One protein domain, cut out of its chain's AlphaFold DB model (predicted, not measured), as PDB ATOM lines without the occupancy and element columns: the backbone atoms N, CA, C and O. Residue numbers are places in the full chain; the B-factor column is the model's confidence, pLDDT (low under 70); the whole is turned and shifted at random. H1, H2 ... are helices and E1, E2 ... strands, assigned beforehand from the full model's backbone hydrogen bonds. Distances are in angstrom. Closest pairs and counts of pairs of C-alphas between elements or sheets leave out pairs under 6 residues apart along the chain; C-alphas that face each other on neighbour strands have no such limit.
ATOM      1  N   THR A  34     233.784 260.174-184.773       87.75
ATOM      2  CA  THR A  34     235.064 259.785-184.171       87.75
ATOM      3  C   THR A  34     235.984 259.314-185.288       87.75
ATOM      4  O   THR A  34     235.611 258.406-186.027       87.75
ATOM      5  N   ILE A  35     237.169 259.893-185.444       81.06
ATOM      6  CA  ILE A  35     238.178 259.422-186.398       81.06
ATOM      7  C   ILE A  35     238.946 258.278-185.732       81.06
ATOM      8  O   ILE A  35     239.701 258.491-184.797       81.06
ATOM      9  N   SER A  36     238.709 257.043-186.161       77.88
ATOM     10  CA  SER A  36     239.376 255.858-185.610       77.88
ATOM     11  C   SER A  36     239.312 254.713-186.613       77.88
ATOM     12  O   SER A  36     238.350 254.644-187.383       77.88
ATOM     13  N   GLY A  37     240.251 253.772-186.537       75.38
ATOM     14  CA  GLY A  37     240.283 252.583-187.391       75.38
ATOM     15  C   GLY A  37     241.481 252.583-188.335       75.38
ATOM     16  O   GLY A  37     242.496 253.222-188.065       75.38
ATOM     17  N   THR A  38     241.373 251.838-189.433       74.06
ATOM     18  CA  THR A  38     242.419 251.785-190.462       74.06
ATOM     19  C   THR A  38     242.533 253.114-191.211       74.06
ATOM     20  O   THR A  38     241.647 253.964-191.139       74.06
ATOM     21  N   GLU A  39     243.605 253.305-191.981       66.50
ATOM     22  CA  GLU A  39     243.779 254.505-192.812       66.50
ATOM     23  C   GLU A  39     242.602 254.734-193.774       66.50
ATOM     24  O   GLU A  39     242.128 255.859-193.933       66.50
ATOM     25  N   GLN A  40     242.062 253.656-194.345       64.31
ATOM     26  CA  GLN A  40     240.900 253.715-195.226       64.31
ATOM     27  C   GLN A  40     239.616 254.111-194.477       64.31
ATOM     28  O   GLN A  40     238.809 254.889-194.999       64.31
ATOM     29  N   ASP A  41     239.445 253.636-193.238       71.19
ATOM     30  CA  ASP A  41     238.327 254.036-192.377       71.19
ATOM     31  C   ASP A  41     238.431 255.517-192.011       71.19
ATOM     32  O   ASP A  41     237.451 256.256-192.104       71.19
ATOM     33  N   MET A  42     239.632 255.974-191.649       70.75
ATOM     34  CA  MET A  42     239.889 257.377-191.342       70.75
ATOM     35  C   MET A  42     239.614 258.271-192.552       70.75
ATOM     36  O   MET A  42     238.901 259.261-192.414       70.75
ATOM     37  N   ALA A  43     240.089 257.905-193.746       67.81
ATOM     38  CA  ALA A  43     239.840 258.670-194.969       67.81
ATOM     39  C   ALA A  43     238.337 258.785-195.285       67.81
ATOM     40  O   ALA A  43     237.846 259.860-195.637       67.81
ATOM     41  N   THR A  44     237.590 257.693-195.102       73.06
ATOM     42  CA  THR A  44     236.132 257.677-195.288       73.06
ATOM     43  C   THR A  44     235.440 258.602-194.286       73.06
ATOM     44  O   THR A  44     234.641 259.451-194.679       73.06
ATOM     45  N   ARG A  45     235.809 258.523-193.004       76.75
ATOM     46  CA  ARG A  45     235.236 259.366-191.944       76.75
ATOM     47  C   ARG A  45     235.591 260.840-192.104       76.75
ATOM     48  O   ARG A  45     234.754 261.696-191.845       76.75
ATOM     49  N   VAL A  46     236.794 261.155-192.585       74.12
ATOM     50  CA  VAL A  46     237.187 262.531-192.930       74.12
ATOM     51  C   VAL A  46     236.339 263.061-194.089       74.12
ATOM     52  O   VAL A  46     235.892 264.204-194.046       74.12
ATOM     53  N   LYS A  47     236.047 262.238-195.103       74.56
ATOM     54  CA  LYS A  47     235.157 262.623-196.210       74.56
ATOM     55  C   LYS A  47     233.716 262.877-195.742       74.56
ATOM     56  O   LYS A  47     233.072 263.829-196.192       74.56
ATOM     57  N   GLU A  48     233.207 262.057-194.830       78.88
ATOM     58  CA  GLU A  48     231.893 262.265-194.208       78.88
ATOM     59  C   GLU A  48     231.869 263.535-193.355       78.88
ATOM     60  O   GLU A  48     230.948 264.347-193.472       78.88
ATOM     61  N   ALA A  49     232.910 263.745-192.550       77.75
ATOM     62  CA  ALA A  49     233.088 264.948-191.755       77.75
ATOM     63  C   ALA A  49     233.106 266.205-192.618       77.75
ATOM     64  O   ALA A  49     232.407 267.170-192.325       77.75
ATOM     65  N   TYR A  50     233.840 266.161-193.728       80.38
ATOM     66  CA  TYR A  50     233.872 267.238-194.703       80.38
ATOM     67  C   TYR A  50     232.465 267.576-195.221       80.38
ATOM     68  O   TYR A  50     232.094 268.744-195.259       80.38
ATOM     69  N   THR A  51     231.645 266.571-195.540       82.56
ATOM     70  CA  THR A  51     230.265 266.791-196.013       82.56
ATOM     71  C   THR A  51     229.405 267.491-194.952       82.56
ATOM     72  O   THR A  51     228.606 268.371-195.272       82.56
ATOM     73  N   LYS A  52     229.592 267.146-193.671       84.88
ATOM     74  CA  LYS A  52     228.899 267.798-192.546       84.88
ATOM     75  C   LYS A  52     229.397 269.228-192.311       84.88
ATOM     76  O   LYS A  52     228.587 270.115-192.060       84.88
ATOM     77  N   ILE A  53     230.702 269.465-192.435       81.25
ATOM     78  CA  ILE A  53     231.302 270.802-192.325       81.25
ATOM     79  C   ILE A  53     230.861 271.692-193.498       81.25
ATOM     80  O   ILE A  53     230.528 272.852-193.290       81.25
ATOM     81  N   ASP A  54     230.780 271.169-194.720       82.12
ATOM     82  CA  ASP A  54     230.255 271.906-195.877       82.12
ATOM     83  C   ASP A  54     228.785 272.309-195.668       82.12
ATOM     84  O   ASP A  54     228.402 273.455-195.912       82.12
ATOM     85  N   ALA A  55     227.967 271.404-195.123       84.88
ATOM     86  CA  ALA A  55     226.595 271.724-194.736       84.88
ATOM     87  C   ALA A  55     226.535 272.805-193.639       84.88
ATOM     88  O   ALA A  55     225.707 273.712-193.731       84.88
ATOM     89  N   LEU A  56     227.434 272.752-192.647       83.94
ATOM     90  CA  LEU A  56     227.569 273.768-191.597       83.94
ATOM     91  C   LEU A  56     227.869 275.151-192.194       83.94
ATOM     92  O   LEU A  56     227.218 276.134-191.846       83.94
ATOM     93  N   VAL A  57     228.819 275.219-193.130       79.62
ATOM     94  CA  VAL A  57     229.212 276.461-193.814       79.62
ATOM     95  C   VAL A  57     228.042 277.052-194.607       79.62
ATOM     96  O   VAL A  57     227.863 278.271-194.621       79.62
ATOM     97  N   LYS A  58     227.215 276.200-195.228       81.88
ATOM     98  CA  LYS A  58     226.047 276.606-196.029       81.88
ATOM     99  C   LYS A  58     224.828 277.018-195.205       81.88
ATOM    100  O   LYS A  58     224.035 277.817-195.688       81.88
ATOM    101  N   GLN A  59     224.647 276.475-193.998       79.19
ATOM    102  CA  GLN A  59     223.456 276.725-193.172       79.19
ATOM    103  C   GLN A  59     223.414 278.114-192.523       79.19
ATOM    104  O   GLN A  59     222.371 278.500-192.009       79.19
ATOM    105  N   GLU A  60     224.514 278.868-192.554       71.75
ATOM    106  CA  GLU A  60     224.622 280.244-192.044       71.75
ATOM    107  C   GLU A  60     224.300 280.458-190.547       71.75
ATOM    108  O   GLU A  60     224.365 281.594-190.073       71.75
ATOM    109  N   ASP A  61     224.013 279.395-189.794       80.19
ATOM    110  CA  ASP A  61     223.622 279.433-188.384       80.19
ATOM    111  C   ASP A  61     224.853 279.327-187.456       80.19
ATOM    112  O   ASP A  61     225.476 278.264-187.380       80.19
ATOM    113  N   PRO A  62     225.210 280.394-186.711       72.38
ATOM    114  CA  PRO A  62     226.369 280.397-185.818       72.38
ATOM    115  C   PRO A  62     226.167 279.552-184.550       72.38
ATOM    116  O   PRO A  62     227.132 279.301-183.830       72.38
ATOM    117  N   SER A  63     224.936 279.120-184.250       81.69
ATOM    118  CA  SER A  63     224.649 278.235-183.115       81.69
ATOM    119  C   SER A  63     224.962 276.768-183.417       81.69
ATOM    120  O   SER A  63     225.072 275.952-182.499       81.69
ATOM    121  N   LYS A  64     225.130 276.421-184.700       88.25
ATOM    122  CA  LYS A  64     225.508 275.075-185.113       88.25
ATOM    123  C   LYS A  64     227.008 274.880-184.954       88.25
ATOM    124  O   LYS A  64     227.827 275.729-185.302       88.25
ATOM    125  N   SER A  65     227.358 273.702-184.462       91.44
ATOM    126  CA  SER A  65     228.730 273.233-184.396       91.44
ATOM    127  C   SER A  65     228.794 271.793-184.860       91.44
ATOM    128  O   SER A  65     227.843 271.046-184.641       91.44
ATOM    129  N   TYR A  66     229.926 271.405-185.422       91.50
ATOM    130  CA  TYR A  66     230.246 270.016-185.707       91.50
ATOM    131  C   TYR A  66     231.386 269.567-184.789       91.50
ATOM    132  O   TYR A  66     232.356 270.302-184.617       91.50
ATOM    133  N   ARG A  67     231.268 268.399-184.160       93.06
ATOM    134  CA  ARG A  67     232.235 267.863-183.194       93.06
ATOM    135  C   ARG A  67     232.901 266.614-183.750       93.06
ATOM    136  O   ARG A  67     232.230 265.633-184.066       93.06
ATOM    137  N   MET A  68     234.223 266.636-183.828       87.50
ATOM    138  CA  MET A  68     235.033 265.506-184.261       87.50
ATOM    139  C   MET A  68     235.928 265.040-183.121       87.50
ATOM    140  O   MET A  68     236.752 265.811-182.642       87.50
ATOM    141  N   GLU A  69     235.813 263.778-182.728       90.50
ATOM    142  CA  GLU A  69     236.820 263.142-181.880       90.50
ATOM    143  C   GLU A  69     238.003 262.701-182.739       90.50
ATOM    144  O   GLU A  69     237.825 262.029-183.759       90.50
ATOM    145  N   ILE A  70     239.208 263.036-182.299       83.12
ATOM    146  CA  ILE A  70     240.466 262.605-182.897       83.12
ATOM    147  C   ILE A  70     241.299 261.840-181.867       83.12
ATOM    148  O   ILE A  70     241.241 262.150-180.673       83.12
ATOM    149  N   PRO A  71     242.085 260.849-182.302       79.44
ATOM    150  CA  PRO A  71     243.028 260.188-181.426       79.44
ATOM    151  C   PRO A  71     244.215 261.119-181.176       79.44
ATOM    152  O   PRO A  71     244.764 261.723-182.102       79.44
ATOM    153  N   VAL A  72     244.609 261.245-179.913       76.94
ATOM    154  CA  VAL A  72     245.752 262.040-179.466       76.94
ATOM    155  C   VAL A  72     246.673 261.140-178.652       76.94
ATOM    156  O   VAL A  72     246.249 260.458-177.728       76.94
ATOM    157  N   GLY A  73     247.956 261.120-179.010       68.19
ATOM    158  CA  GLY A  73     248.926 260.178-178.447       68.19
ATOM    159  C   GLY A  73     249.219 259.009-179.391       68.19
ATOM    160  O   GLY A  73     248.951 259.078-180.588       68.19
ATOM    161  N   SER A  74     249.854 257.957-178.875       60.22
ATOM    162  CA  SER A  74     250.232 256.781-179.668       60.22
ATOM    163  C   SER A  74     250.305 255.525-178.803       60.22
ATOM    164  O   SER A  74     250.919 255.554-177.737       60.22
ATOM    165  N   GLY A  75     249.781 254.402-179.296       65.06
ATOM    166  CA  GLY A  75     249.907 253.104-178.630       65.06
ATOM    167  C   GLY A  75     248.976 252.967-177.423       65.06
ATOM    168  O   GLY A  75     247.776 253.153-177.550       65.06
ATOM    169  N   ARG A  76     249.513 252.599-176.251       61.78
ATOM    170  CA  ARG A  76     248.697 252.368-175.039       61.78
ATOM    171  C   ARG A  76     248.198 253.650-174.363       61.78
ATOM    172  O   ARG A  76     247.273 253.561-173.566       61.78
ATOM    173  N   ASP A  77     248.782 254.797-174.709       71.00
ATOM    174  CA  ASP A  77     248.426 256.115-174.167       71.00
ATOM    175  C   ASP A  77     247.576 256.929-175.162       71.00
ATOM    176  O   ASP A  77     247.558 258.158-175.117       71.00
ATOM    177  N   GLU A  78     246.922 256.261-176.119       73.12
ATOM    178  CA  GLU A  78     246.002 256.905-177.056       73.12
ATOM    179  C   GLU A  78     244.750 257.374-176.304       73.12
ATOM    180  O   GLU A  78     243.918 256.579-175.859       73.12
ATOM    181  N   THR A  79     244.635 258.687-176.141       83.25
ATOM    182  CA  THR A  79     243.439 259.342-175.624       83.25
ATOM    183  C   THR A  79     242.638 259.923-176.779       83.25
ATOM    184  O   THR A  79     243.090 259.977-177.924       83.25
ATOM    185  N   LYS A  80     241.406 260.336-176.496       86.56
ATOM    186  CA  LYS A  80     240.574 261.037-177.467       86.56
ATOM    187  C   LYS A  80     240.501 262.504-177.095       86.56
ATOM    188  O   LYS A  80     240.337 262.835-175.923       86.56
ATOM    189  N   ASP A  81     240.607 263.359-178.098       87.06
ATOM    190  CA  ASP A  81     240.369 264.791-177.971       87.06
ATOM    191  C   ASP A  81     239.260 265.207-178.930       87.06
ATOM    192  O   ASP A  81     239.103 264.624-180.004       87.06
ATOM    193  N   THR A  82     238.492 266.217-178.548       91.81
ATOM    194  CA  THR A  82     237.355 266.697-179.327       91.81
ATOM    195  C   THR A  82     237.688 268.038-179.949       91.81
ATOM    196  O   THR A  82     238.051 269.005-179.279       91.81
ATOM    197  N   LEU A  83     237.507 268.107-181.259       90.94
ATOM    198  CA  LEU A  83     237.605 269.318-182.048       90.94
ATOM    199  C   LEU A  83     236.204 269.789-182.400       90.94
ATOM    200  O   LEU A  83     235.415 269.054-182.997       90.94
ATOM    201  N   ARG A  84     235.899 271.034-182.059       93.75
ATOM    202  CA  ARG A  84     234.620 271.664-182.359       93.75
ATOM    203  C   ARG A  84     234.784 272.684-183.476       93.75
ATOM    204  O   ARG A  84     235.493 273.674-183.325       93.75
ATOM    205  N   PHE A  85     234.073 272.453-184.567       91.50
ATOM    206  CA  PHE A  85     234.014 273.288-185.756       91.50
ATOM    207  C   PHE A  85     232.790 274.187-185.694       91.50
ATOM    208  O   PHE A  85     231.681 273.718-185.443       91.50
ATOM    209  N   THR A  86     232.987 275.474-185.940       91.62
ATOM    210  CA  THR A  86     231.931 276.490-185.961       91.62
ATOM    211  C   THR A  86     232.195 277.476-187.088       91.62
ATOM    212  O   THR A  86     233.347 277.734-187.427       91.62
ATOM    213  N   CYS A  87     231.143 278.043-187.671       90.00
ATOM    214  CA  CYS A  87     231.292 279.175-188.580       90.00
ATOM    215  C   CYS A  87     231.079 280.475-187.815       90.00
ATOM    216  O   CYS A  87     230.013 280.709-187.250       90.00
ATOM    217  N   VAL A  88     232.089 281.338-187.831       90.19
ATOM    218  CA  VAL A  88     232.075 282.625-187.131       90.19
ATOM    219  C   VAL A  88     232.311 283.767-188.114       90.19
ATOM    220  O   VAL A  88     232.744 283.553-189.246       90.19
ATOM    221  N   ARG A  89     231.998 284.992-187.694       89.00
ATOM    222  CA  ARG A  89     232.292 286.228-188.428       89.00
ATOM    223  C   ARG A  89     232.869 287.245-187.447       89.00
ATOM    224  O   ARG A  89     232.291 287.433-186.380       89.00
ATOM    225  N   GLY A  90     233.950 287.923-187.826       85.19
ATOM    226  CA  GLY A  90     234.703 288.790-186.915       85.19
ATOM    227  C   GLY A  90     235.753 288.017-186.110       85.19
ATOM    228  O   GLY A  90     235.821 286.793-186.187       85.19
ATOM    229  N   GLY A  91     236.594 288.737-185.363       90.88
ATOM    230  CA  GLY A  91     237.789 288.165-184.734       90.88
ATOM    231  C   GLY A  91     238.920 288.071-185.753       90.88
ATOM    232  O   GLY A  91     239.377 289.102-186.243       90.88
ATOM    233  N   ALA A  92     239.295 286.849-186.132       91.38
ATOM    234  CA  ALA A  92     240.425 286.585-187.022       91.38
ATOM    235  C   ALA A  92     240.276 287.157-188.445       91.38
ATOM    236  O   ALA A  92     241.269 287.418-189.118       91.38
ATOM    237  N   ALA A  93     239.041 287.355-188.917       90.81
ATOM    238  CA  ALA A  93     238.753 287.982-190.205       90.81
ATOM    239  C   ALA A  93     237.376 288.666-190.225       90.81
ATOM    240  O   ALA A  93     236.456 288.301-189.487       90.81
ATOM    241  N   SER A  94     237.202 289.647-191.117       88.25
ATOM    242  CA  SER A  94     235.949 290.408-191.282       88.25
ATOM    243  C   SER A  94     234.838 289.643-192.024       88.25
ATOM    244  O   SER A  94     233.658 290.010-191.948       88.25
ATOM    245  N   TYR A  95     235.198 288.570-192.728       85.88
ATOM    246  CA  TYR A  95     234.283 287.667-193.428       85.88
ATOM    247  C   TYR A  95     234.034 286.386-192.622       85.88
ATOM    248  O   TYR A  95     234.697 286.113-191.618       85.88
ATOM    249  N   ARG A  96     233.035 285.602-193.045       85.00
ATOM    250  CA  ARG A  96     232.705 284.332-192.393       85.00
ATOM    251  C   ARG A  96     233.794 283.300-192.663       85.00
ATOM    252  O   ARG A  96     234.136 283.060-193.817       85.00
ATOM    253  N   HIS A  97     234.277 282.660-191.613       86.44
ATOM    254  CA  HIS A  97     235.334 281.663-191.695       86.44
ATOM    255  C   HIS A  97     235.076 280.508-190.727       86.44
ATOM    256  O   HIS A  97     234.211 280.583-189.847       86.44
ATOM    257  N   LEU A  98     235.797 279.408-190.938       89.19
ATOM    258  CA  LEU A  98     235.718 278.237-190.077       89.19
ATOM    259  C   LEU A  98     236.624 278.456-188.864       89.19
ATOM    260  O   LEU A  98     237.816 278.702-189.020       89.19
ATOM    261  N   ARG A  99     236.062 278.333-187.666       92.06
ATOM    262  CA  ARG A  99     236.792 278.314-186.402       92.06
ATOM    263  C   ARG A  99     236.775 276.912-185.832       92.06
ATOM    264  O   ARG A  99     235.724 276.270-185.762       92.06
ATOM    265  N   VAL A 100     237.939 276.471-185.396       93.19
ATOM    266  CA  VAL A 100     238.166 275.192-184.747       93.19
ATOM    267  C   VAL A 100     238.602 275.454-183.319       93.19
ATOM    268  O   VAL A 100     239.509 276.246-183.086       93.19
ATOM    269  N   VAL A 101     237.947 274.800-182.368       93.75
ATOM    270  CA  VAL A 101     238.300 274.858-180.951       93.75
ATOM    271  C   VAL A 101     238.634 273.453-180.488       93.75
ATOM    272  O   VAL A 101     237.822 272.542-180.654       93.75
ATOM    273  N   ARG A 102     239.809 273.278-179.896       91.75
ATOM    274  CA  ARG A 102     240.160 272.062-179.174       91.75
ATOM    275  C   ARG A 102     239.509 272.116-177.793       91.75
ATOM    276  O   ARG A 102     239.795 273.014-177.007       91.75
ATOM    277  N   GLU A 103     238.601 271.190-177.498       91.31
ATOM    278  CA  GLU A 103     237.816 271.245-176.257       91.31
ATOM    279  C   GLU A 103     238.655 270.913-175.012       91.31
ATOM    280  O   GLU A 103     238.332 271.401-173.931       91.31
ATOM    281  N   SER A 104     239.750 270.153-175.152       88.06
ATOM    282  CA  SER A 104     240.608 269.764-174.023       88.06
ATOM    283  C   SER A 104     241.366 270.923-173.368       88.06
ATOM    284  O   SER A 104     241.583 270.898-172.157       88.06
ATOM    285  N   ASN A 105     241.775 271.932-174.139       88.44
ATOM    286  CA  ASN A 105     242.596 273.043-173.648       88.44
ATOM    287  C   ASN A 105     242.094 274.434-174.064       88.44
ATOM    288  O   ASN A 105     242.623 275.437-173.594       88.44
ATOM    289  N   GLY A 106     241.063 274.506-174.906       89.81
ATOM    290  CA  GLY A 106     240.506 275.763-175.393       89.81
ATOM    291  C   GLY A 106     241.311 276.418-176.512       89.81
ATOM    292  O   GLY A 106     240.951 277.527-176.903       89.81
ATOM    293  N   ASP A 107     242.348 275.762-177.048       90.31
ATOM    294  CA  ASP A 107     243.118 276.295-178.172       90.31
ATOM    295  C   ASP A 107     242.206 276.513-179.377       90.31
ATOM    296  O   ASP A 107     241.380 275.659-179.730       90.31
ATOM    297  N   THR A 108     242.381 277.655-180.032       93.06
ATOM    298  CA  THR A 108     241.565 278.058-181.169       93.06
ATOM    299  C   THR A 108     242.413 278.257-182.413       93.06
ATOM    300  O   THR A 108     243.542 278.742-182.364       93.06
ATOM    301  N   ALA A 109     241.859 277.849-183.548       93.38
ATOM    302  CA  ALA A 109     242.424 278.097-184.861       93.38
ATOM    303  C   ALA A 109     241.310 278.516-185.817       93.38
ATOM    304  O   ALA A 109     240.266 277.871-185.914       93.38
ATOM    305  N   ASN A 110     241.544 279.596-186.540       92.69
ATOM    306  CA  ASN A 110     240.653 280.173-187.524       92.69
ATOM    307  C   ASN A 110     241.240 279.932-188.908       92.69
ATOM    308  O   ASN A 110     242.410 280.210-189.160       92.69
ATOM    309  N   LEU A 111     240.421 279.395-189.803       89.19
ATOM    310  CA  LEU A 111     240.802 279.086-191.168       89.19
ATOM    311  C   LEU A 111     240.455 280.276-192.060       89.19
ATOM    312  O   LEU A 111     239.294 280.457-192.433       89.19
ATOM    313  N   VAL A 112     241.446 281.105-192.367       90.25
ATOM    314  CA  VAL A 112     241.260 282.383-193.061       90.25
ATOM    315  C   VAL A 112     241.996 282.387-194.401       90.25
ATOM    316  O   VAL A 112     243.045 281.778-194.565       90.25
ATOM    317  N   TRP A 113     241.429 283.065-195.390       86.25
ATOM    318  CA  TRP A 113     242.072 283.404-196.651       86.25
ATOM    319  C   TRP A 113     243.275 284.320-196.442       86.25
ATOM    320  O   TRP A 113     243.169 285.358-195.785       86.25
ATOM    321  N   GLY A 114     244.381 283.940-197.071       87.06
ATOM    322  CA  GLY A 114     245.614 284.697-197.185       87.06
ATOM    323  C   GLY A 114     246.058 284.859-198.635       87.06
ATOM    324  O   GLY A 114     245.314 284.559-199.575       87.06
ATOM    325  N   TRP A 115     247.291 285.334-198.793       80.19
ATOM    326  CA  TRP A 115     247.954 285.469-200.084       80.19
ATOM    327  C   TRP A 115     249.409 285.019-199.983       80.19
ATOM    328  O   TRP A 115     250.191 285.627-199.256       80.19
ATOM    329  N   GLU A 116     249.780 284.032-200.797       78.50
ATOM    330  CA  GLU A 116     251.170 283.633-201.001       78.50
ATOM    331  C   GLU A 116     251.635 284.162-202.365       78.50
ATOM    332  O   GLU A 116     251.287 283.649-203.437       78.50
ATOM    333  N   GLY A 117     252.385 285.264-202.344       81.56
ATOM    334  CA  GLY A 117     252.753 285.985-203.561       81.56
ATOM    335  C   GLY A 117     251.522 286.541-204.287       81.56
ATOM    336  O   GLY A 117     250.885 287.474-203.807       81.56
ATOM    337  N   LEU A 118     251.207 285.992-205.466       77.94
ATOM    338  CA  LEU A 118     250.041 286.381-206.279       77.94
ATOM    339  C   LEU A 118     248.893 285.359-206.222       77.94
ATOM    340  O   LEU A 118     247.860 285.572-206.857       77.94
ATOM    341  N   ALA A 119     249.074 284.240-205.520       75.75
ATOM    342  CA  ALA A 119     248.069 283.193-205.409       75.75
ATOM    343  C   ALA A 119     247.323 283.308-204.071       75.75
ATOM    344  O   ALA A 119     247.937 283.646-203.056       75.75
ATOM    345  N   PRO A 120     246.012 283.009-204.037       75.94
ATOM    346  CA  PRO A 120     245.313 282.875-202.772       75.94
ATOM    347  C   PRO A 120     245.921 281.722-201.971       75.94
ATOM    348  O   PRO A 120     246.377 280.716-202.527       75.94
ATOM    349  N   SER A 121     245.899 281.864-200.658       82.25
ATOM    350  CA  SER A 121     246.355 280.855-199.713       82.25
ATOM    351  C   SER A 121     245.354 280.717-198.577       82.25
ATOM    352  O   SER A 121     244.382 281.470-198.467       82.25
ATOM    353  N   LEU A 122     245.567 279.710-197.746       84.38
ATOM    354  CA  LEU A 122     244.717 279.423-196.610       84.38
ATOM    355  C   LEU A 122     245.599 279.328-195.363       84.38
ATOM    356  O   LEU A 122     246.503 278.499-195.284       84.38
ATOM    357  N   ILE A 123     245.360 280.244-194.431       91.12
ATOM    358  CA  ILE A 123     246.159 280.503-193.238       91.12
ATOM    359  C   ILE A 123     245.404 279.975-192.019       91.12
ATOM    360  O   ILE A 123     244.187 280.150-191.899       91.12
ATOM    361  N   LEU A 124     246.130 279.355-191.090       90.88
ATOM    362  CA  LEU A 124     245.635 279.140-189.734       90.88
ATOM    363  C   LEU A 124     246.005 280.345-188.871       90.88
ATOM    364  O   LEU A 124     247.185 280.617-188.666       90.88
ATOM    365  N   ALA A 125     245.001 281.043-188.353       93.81
ATOM    366  CA  ALA A 125     245.167 282.208-187.494       93.81
ATOM    367  C   ALA A 125     244.586 281.973-186.093       93.81
ATOM    368  O   ALA A 125     243.672 281.172-185.920       93.81
ATOM    369  N   ASP A 126     245.092 282.674-185.085       94.75
ATOM    370  CA  ASP A 126     244.462 282.735-183.763       94.75
ATOM    371  C   ASP A 126     243.165 283.576-183.805       94.75
ATOM    372  O   ASP A 126     242.730 284.032-184.863       94.75
ATOM    373  N   ASP A 127     242.497 283.782-182.666       94.56
ATOM    374  CA  ASP A 127     241.267 284.597-182.599       94.56
ATOM    375  C   ASP A 127     241.487 286.098-182.874       94.56
ATOM    376  O   ASP A 127     240.519 286.832-183.090       94.56
ATOM    377  N   GLN A 128     242.739 286.555-182.881       94.31
ATOM    378  CA  GLN A 128     243.134 287.934-183.171       94.31
ATOM    379  C   GLN A 128     243.503 288.126-184.651       94.31
ATOM    380  O   GLN A 128     243.670 289.260-185.094       94.31
ATOM    381  N   GLY A 129     243.594 287.037-185.422       91.81
ATOM    382  CA  GLY A 129     243.989 287.057-186.827       91.81
ATOM    383  C   GLY A 129     245.495 286.932-187.043       91.81
ATOM    384  O   GLY A 129     245.945 287.050-188.181       91.81
ATOM    385  N   ASN A 130     246.283 286.674-185.995       94.00
ATOM    386  CA  ASN A 130     247.710 286.417-186.153       94.00
ATOM    387  C   ASN A 130     247.916 284.997-186.667       94.00
ATOM    388  O   ASN A 130     247.357 284.043-186.122       94.00
ATOM    389  N   THR A 131     248.763 284.839-187.679       92.75
ATOM    390  CA  THR A 131     249.106 283.521-188.211       92.75
ATOM    391  C   THR A 131     249.769 282.650-187.147       92.75
ATOM    392  O   THR A 131     250.787 283.020-186.558       92.75
ATOM    393  N   ILE A 132     249.226 281.454-186.941       90.00
ATOM    394  CA  ILE A 132     249.799 280.440-186.064       90.00
ATOM    395  C   ILE A 132     251.054 279.881-186.738       90.00
ATOM    396  O   ILE A 132     251.018 279.420-187.881       90.00
ATOM    397  N   THR A 133     252.177 279.897-186.019       87.88
ATOM    398  CA  THR A 133     253.454 279.365-186.508       87.88
ATOM    399  C   THR A 133     253.778 278.010-185.890       87.88
ATOM    400  O   THR A 133     253.609 277.819-184.686       87.88
ATOM    401  N   ARG A 134     254.347 277.093-186.678       76.94
ATOM    402  CA  ARG A 134     254.938 275.833-186.210       76.94
ATOM    403  C   ARG A 134     256.425 275.822-186.537       76.94
ATOM    404  O   ARG A 134     256.803 275.942-187.697       76.94
ATOM    405  N   ASN A 135     257.272 275.651-185.522       78.88
ATOM    406  CA  ASN A 135     258.735 275.677-185.672       78.88
ATOM    407  C   ASN A 135     259.252 276.968-186.344       78.88
ATOM    408  O   ASN A 135     260.186 276.922-187.135       78.88
ATOM    409  N   GLY A 136     258.606 278.105-186.066       83.88
ATOM    410  CA  GLY A 136     258.943 279.401-186.663       83.88
ATOM    411  C   GLY A 136     258.381 279.641-188.067       83.88
ATOM    412  O   GLY A 136     258.488 280.759-188.557       83.88
ATOM    413  N   ASN A 137     257.739 278.649-188.691       81.44
ATOM    414  CA  ASN A 137     257.121 278.803-190.007       81.44
ATOM    415  C   ASN A 137     255.607 279.028-189.875       81.44
ATOM    416  O   ASN A 137     254.962 278.278-189.132       81.44
ATOM    417  N   PRO A 138     255.019 280.015-190.570       85.56
ATOM    418  CA  PRO A 138     253.571 280.195-190.603       85.56
ATOM    419  C   PRO A 138     252.894 278.952-191.187       85.56
ATOM    420  O   PRO A 138     253.377 278.366-192.157       85.56
ATOM    421  N   ILE A 139     251.783 278.529-190.585       85.06
ATOM    422  CA  ILE A 139     250.958 277.460-191.149       85.06
ATOM    423  C   ILE A 139     250.050 278.088-192.210       85.06
ATOM    424  O   ILE A 139     248.946 278.553-191.921       85.06
ATOM    425  N   GLU A 140     250.550 278.099-193.438       84.62
ATOM    426  CA  GLU A 140     249.883 278.612-194.628       84.62
ATOM    427  C   GLU A 140     249.965 277.564-195.740       84.62
ATOM    428  O   GLU A 140     250.982 276.892-195.903       84.62
ATOM    429  N   VAL A 141     248.868 277.384-196.474       76.12
ATOM    430  CA  VAL A 141     248.794 276.469-197.615       76.12
ATOM    431  C   VAL A 141     248.429 277.275-198.856       76.12
ATOM    432  O   VAL A 141     247.279 277.700-199.012       76.12
ATOM    433  N   GLY A 142     249.405 277.489-199.737       77.69
ATOM    434  CA  GLY A 142     249.205 278.147-201.019       77.69
ATOM    435  C   GLY A 142     248.432 277.280-202.003       77.69
ATOM    436  O   GLY A 142     248.672 276.079-202.153       77.69
ATOM    437  N   PHE A 143     247.525 277.890-202.764       67.50
ATOM    438  CA  PHE A 143     246.810 277.179-203.833       67.50
ATOM    439  C   PHE A 143     247.760 276.769-204.967       67.50
ATOM    440  O   PHE A 143     247.518 275.786-205.676       67.50
ATOM    441  N   SER A 144     248.867 277.497-205.125       63.12
ATOM    442  CA  SER A 144     249.960 277.162-206.037       63.12
ATOM    443  C   SER A 144     250.657 275.854-205.679       63.12
ATOM    444  O   SER A 144     251.042 275.124-206.593       63.12
ATOM    445  N   ASP A 145     250.776 275.523-204.394       58.38
ATOM    446  CA  ASP A 145     251.429 274.289-203.949       58.38
ATOM    447  C   ASP A 145     250.577 273.066-204.277       58.38
ATOM    448  O   ASP A 145     251.083 272.041-204.739       58.38
ATOM    449  N   VAL A 146     249.257 273.215-204.161       50.62
ATOM    450  CA  VAL A 146     248.289 272.185-204.554       50.62
ATOM    451  C   VAL A 146     248.225 272.043-206.080       50.62
ATOM    452  O   VAL A 146     248.243 270.930-206.600       50.62
ATOM    453  N   SER A 147     248.267 273.155-206.822       43.03
ATOM    454  CA  SER A 147     248.288 273.144-208.296       43.03
ATOM    455  C   SER A 147     249.574 272.533-208.868       43.03
ATOM    456  O   SER A 147     249.564 271.919-209.937       43.03
ATOM    457  N   ARG A 148     250.706 272.687-208.168       43.97
ATOM    458  CA  ARG A 148     251.993 272.100-208.565       43.97
ATOM    459  C   ARG A 148     252.032 270.592-208.289       43.97
ATOM    460  O   ARG A 148     252.659 269.875-209.065       43.97
ATOM    461  N   ALA A 149     251.303 270.113-207.277       43.00
ATOM    462  CA  ALA A 149     251.050 268.688-207.060       43.00
ATOM    463  C   ALA A 149     250.097 268.076-208.115       43.00
ATOM    464  O   ALA A 149     250.219 266.896-208.436       43.00
ATOM    465  N   GLU A 150     249.193 268.871-208.707       41.09
ATOM    466  CA  GLU A 150     248.180 268.424-209.685       41.09
ATOM    467  C   GLU A 150     248.575 268.664-211.166       41.09
ATOM    468  O   GLU A 150     247.771 268.440-212.073       41.09
ATOM    469  N   LYS A 151     249.836 269.032-211.466       39.97
ATOM    470  CA  LYS A 151     250.367 269.222-212.842       39.97
ATOM    471  C   LYS A 151     250.454 267.924-213.683       39.97
ATOM    472  O   LYS A 151     251.180 267.871-214.675       39.97
ATOM    473  N   HIS A 152     249.696 266.891-213.314       41.91
ATOM    474  CA  HIS A 152     249.539 265.635-214.045       41.91
ATOM    475  C   HIS A 152     248.137 265.385-214.616       41.91
ATOM    476  O   HIS A 152     247.977 264.422-215.361       41.91
ATOM    477  N   THR A 153     247.138 266.240-214.385       38.62
ATOM    478  CA  THR A 153     245.800 266.018-214.969       38.62
ATOM    479  C   THR A 153     245.130 267.331-215.356       38.62
ATOM    480  O   THR A 153     244.786 268.145-214.508       38.62
ATOM    481  N   GLY A 154     245.004 267.557-216.665       35.16
ATOM    482  CA  GLY A 154     244.639 268.845-217.244       35.16
ATOM    483  C   GLY A 154     243.155 269.230-217.200       35.16
ATOM    484  O   GLY A 154     242.270 268.388-217.311       35.16
ATOM    485  N   ASN A 155     242.976 270.557-217.195       43.78
ATOM    486  CA  ASN A 155     241.884 271.374-217.741       43.78
ATOM    487  C   ASN A 155     240.486 271.232-217.105       43.78
ATOM    488  O   ASN A 155     239.819 270.237-217.378       43.78
ATOM    489  N   ARG A 156     239.994 272.273-216.390       40.12
ATOM    490  CA  ARG A 156     238.558 272.663-216.308       40.12
ATOM    491  C   ARG A 156     238.265 273.958-215.512       40.12
ATOM    492  O   ARG A 156     239.158 274.633-215.016       40.12
ATOM    493  N   ALA A 157     236.984 274.342-215.598       38.84
ATOM    494  CA  ALA A 157     236.362 275.670-215.567       38.84
ATOM    495  C   ALA A 157     236.103 276.283-214.171       38.84
ATOM    496  O   ALA A 157     236.314 275.652-213.149       38.84
ATOM    497  N   ALA A 158     235.573 277.515-214.134       34.34
ATOM    498  CA  ALA A 158     235.321 278.339-212.938       34.34
ATOM    499  C   ALA A 158     234.553 277.651-211.773       34.34
ATOM    500  O   ALA A 158     234.729 278.032-210.619       34.34
ATOM    501  N   SER A 159     233.754 276.608-212.038       30.14
ATOM    502  CA  SER A 159     233.105 275.775-211.008       30.14
ATOM    503  C   SER A 159     234.072 274.865-210.237       30.14
ATOM    504  O   SER A 159     233.753 274.443-209.126       30.14
ATOM    505  N   ASP A 160     235.262 274.600-210.781       38.94
ATOM    506  CA  ASP A 160     236.313 273.833-210.113       38.94
ATOM    507  C   ASP A 160     236.989 274.632-209.006       38.94
ATOM    508  O   ASP A 160     237.550 274.031-208.110       38.94
ATOM    509  N   TRP A 161     236.895 275.963-208.976       34.41
ATOM    510  CA  TRP A 161     237.570 276.774-207.955       34.41
ATOM    511  C   TRP A 161     236.944 276.604-206.570       34.41
ATOM    512  O   TRP A 161     237.652 276.641-205.566       34.41
ATOM    513  N   ILE A 162     235.636 276.334-206.510       32.41
ATOM    514  CA  ILE A 162     234.942 275.971-205.266       32.41
ATOM    515  C   ILE A 162     235.313 274.537-204.866       32.41
ATOM    516  O   ILE A 162     235.590 274.294-203.698       32.41
ATOM    517  N   ALA A 163     235.425 273.606-205.821       35.56
ATOM    518  CA  ALA A 163     235.897 272.241-205.565       35.56
ATOM    519  C   ALA A 163     237.387 272.187-205.163       35.56
ATOM    520  O   ALA A 163     237.778 271.356-204.347       35.56
ATOM    521  N   ILE A 164     238.210 273.099-205.681       36.78
ATOM    522  CA  ILE A 164     239.618 273.299-205.335       36.78
ATOM    523  C   ILE A 164     239.710 273.951-203.958       36.78
ATOM    524  O   ILE A 164     240.428 273.435-203.118       36.78
ATOM    525  N   GLY A 165     238.932 274.996-203.659       34.22
ATOM    526  CA  GLY A 165     238.879 275.596-202.319       34.22
ATOM    527  C   GLY A 165     238.446 274.597-201.244       34.22
ATOM    528  O   GLY A 165     238.999 274.567-200.150       34.22
ATOM    529  N   VAL A 166     237.531 273.699-201.599       39.31
ATOM    530  CA  VAL A 166     237.099 272.555-200.793       39.31
ATOM    531  C   VAL A 166     238.197 271.506-200.622       39.31
ATOM    532  O   VAL A 166     238.422 271.039-199.507       39.31
ATOM    533  N   LYS A 167     238.910 271.149-201.694       39.59
ATOM    534  CA  LYS A 167     240.053 270.229-201.642       39.59
ATOM    535  C   LYS A 167     241.210 270.815-200.842       39.59
ATOM    536  O   LYS A 167     241.847 270.070-200.116       39.59
ATOM    537  N   VAL A 168     241.453 272.122-200.936       41.59
ATOM    538  CA  VAL A 168     242.490 272.849-200.193       41.59
ATOM    539  C   VAL A 168     242.099 272.983-198.728       41.59
ATOM    540  O   VAL A 168     242.942 272.753-197.873       41.59
ATOM    541  N   ALA A 169     240.828 273.244-198.412       42.03
ATOM    542  CA  ALA A 169     240.336 273.178-197.040       42.03
ATOM    543  C   ALA A 169     240.481 271.757-196.478       42.03
ATOM    544  O   ALA A 169     240.994 271.607-195.379       42.03
ATOM    545  N   ALA A 170     240.135 270.715-197.241       44.31
ATOM    546  CA  ALA A 170     240.348 269.321-196.852       44.31
ATOM    547  C   ALA A 170     241.839 268.958-196.725       44.31
ATOM    548  O   ALA A 170     242.190 268.192-195.835       44.31
ATOM    549  N   LEU A 171     242.719 269.528-197.555       43.19
ATOM    550  CA  LEU A 171     244.171 269.348-197.478       43.19
ATOM    551  C   LEU A 171     244.748 270.065-196.265       43.19
ATOM    552  O   LEU A 171     245.523 269.468-195.540       43.19
ATOM    553  N   ALA A 172     244.349 271.305-195.999       45.97
ATOM    554  CA  ALA A 172     244.756 272.054-194.818       45.97
ATOM    555  C   ALA A 172     244.250 271.370-193.542       45.97
ATOM    556  O   ALA A 172     244.990 271.243-192.572       45.97
ATOM    557  N   PHE A 173     243.030 270.832-193.572       44.56
ATOM    558  CA  PHE A 173     242.452 270.037-192.494       44.56
ATOM    559  C   PHE A 173     243.172 268.699-192.313       44.56
ATOM    560  O   PHE A 173     243.442 268.310-191.185       44.56
ATOM    561  N   ALA A 174     243.549 268.022-193.401       45.94
ATOM    562  CA  ALA A 174     244.338 266.790-193.393       45.94
ATOM    563  C   ALA A 174     245.808 267.028-193.019       45.94
ATOM    564  O   ALA A 174     246.423 266.161-192.416       45.94
ATOM    565  N   VAL A 175     246.367 268.199-193.320       46.25
ATOM    566  CA  VAL A 175     247.704 268.642-192.905       46.25
ATOM    567  C   VAL A 175     247.684 269.059-191.442       46.25
ATOM    568  O   VAL A 175     248.655 268.818-190.743       46.25
ATOM    569  N   TRP A 176     246.581 269.604-190.938       46.56
ATOM    570  CA  TRP A 176     246.404 269.952-189.530       46.56
ATOM    571  C   TRP A 176     246.071 268.725-188.646       46.56
ATOM    572  O   TRP A 176     246.672 268.539-187.586       46.56
ATOM    573  N   LEU A 177     245.230 267.798-189.124       43.44
ATOM    574  CA  LEU A 177     245.070 266.446-188.560       43.44
ATOM    575  C   LEU A 177     246.380 265.655-188.672       43.44
ATOM    576  O   LEU A 177     246.847 265.077-187.698       43.44
ATOM    577  N   GLY A 178     247.040 265.705-189.827       41.28
ATOM    578  CA  GLY A 178     248.348 265.107-190.100       41.28
ATOM    579  C   GLY A 178     249.481 265.720-189.273       41.28
ATOM    580  O   GLY A 178     250.426 265.023-188.908       41.28
ATOM    581  N   ALA A 179     249.369 266.995-188.897       42.91
ATOM    582  CA  ALA A 179     250.254 267.700-187.973       42.91
ATOM    583  C   ALA A 179     250.111 267.179-186.534       42.91
ATOM    584  O   ALA A 179     251.088 267.178-185.782       42.91
ATOM    585  N   SER A 180     248.919 266.693-186.185       40.03
ATOM    586  CA  SER A 180     248.634 265.996-184.926       40.03
ATOM    587  C   SER A 180     249.026 264.506-184.992       40.03
ATOM    588  O   SER A 180     249.393 263.922-183.978       40.03
ATOM    589  N   ILE A 181     249.074 263.923-186.200       42.69
ATOM    590  CA  ILE A 181     249.454 262.526-186.501       42.69
ATOM    591  C   ILE A 181     250.938 262.407-186.944       42.69
ATOM    592  O   ILE A 181     251.405 261.330-187.305       42.69
ATOM    593  N   THR A 182     251.760 263.468-186.899       40.75
ATOM    594  CA  THR A 182     253.112 263.480-187.528       40.75
ATOM    595  C   THR A 182     254.136 262.530-186.883       40.75
ATOM    596  O   THR A 182     255.228 262.360-187.414       40.75
ATOM    597  N   LYS A 183     253.800 261.840-185.786       41.62
ATOM    598  CA  LYS A 183     254.586 260.685-185.313       41.62
ATOM    599  C   LYS A 183     254.314 259.380-186.089       41.62
ATOM    600  O   LYS A 183     255.119 258.464-185.992       41.62
TER     601      LYS A 183
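Overview. This is residues 34 to 183 of the 258 residues of an uncharacterized protein of Parcubacteria group bacterium GW2011_GWC1_41_7 (UniProt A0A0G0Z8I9). A six-stranded sheet, E1 to E6, is curled like part of a barrel, with the long helices H1 and H3 over one face, two layers in all. H1 packs on E1 and E2, and H3 crosses it steeply towards E5 and E6; short H2 follows E6 at the sheet's edge. The printed part has 150 residues, in the order H1, E1 to E6, H2, H3, of mixed class; the sheet is antiparallel, in chain order, a meander, each strand the antiparallel neighbour of the one before. It is compact, with a radius of gyration of the C-alphas of 15.7 A and spans of 46 by 36 by 36 A.

Along the chain. The strands are E1, residues 65 to 72; E2, 79 to 89, 31.8 A long; E3, 96 to 102; E4, 108 to 116; E5, 119 to 125; and E6, 140 to 142. H1, residues 39 to 59, is 30.1 A long, from C-alpha 39 at (243.779, 254.505, -192.812). H2 is residues 143 to 149; H3, residues 160 to 180, is 29.1 A long and ends at C-alpha 180 (248.634, 265.996, -184.926).

Arrangement. The sheet is strongly twisted, and E4 bends by 63 degrees at residue 113. Within hydrogen-bond range are N 68 and O 83 of E1 and E2, 2.8 A; N 86 and O 99 of E2 and E3, 2.9 A; N 100 and O 109 of E3 and E4, 2.8 A; N 112 and O 123 of E4 and E5, 2.9 A; N 122 and O 141 of E5 and E6, 2.9 A. H1 is over E1 and E2 at a height over the sheet of 9.8 A, along the strands, 20 degrees to E2 on the local plane; its closest C-alphas to E2 are Val 57 and Cys 87, 6.3 A. H3, on the same face, comes closest to E6 at the C-alphas of Val 141 and Ala 172, 6.6 A. H1 and H3 are close but not clearly touching, at a steep tilt of 55 degrees, opposite ways; their closest C-alphas, Tyr 50 and Ala 170, are 7.1 A apart. H2 only grazes the sheet, with residues 143 to 145; its closest C-alphas to E5 are Ser 121 and Phe 143, 5.5 A. In H1, H2 and H3 every O i to N i+4 pair is within hydrogen-bond range.

Size, cuts and confidence. The two farthest C-alphas, Arg 76 and Ala 157, are 48.3 A apart, and the printed part has no cut. The link E5 to E6 is long, 14 residues. Residues 148 to 163, of which 160 to 163 belong to H3, stand free. Mean pLDDT of the printed part is 72.3; residues 143 to 183 are among those under 70.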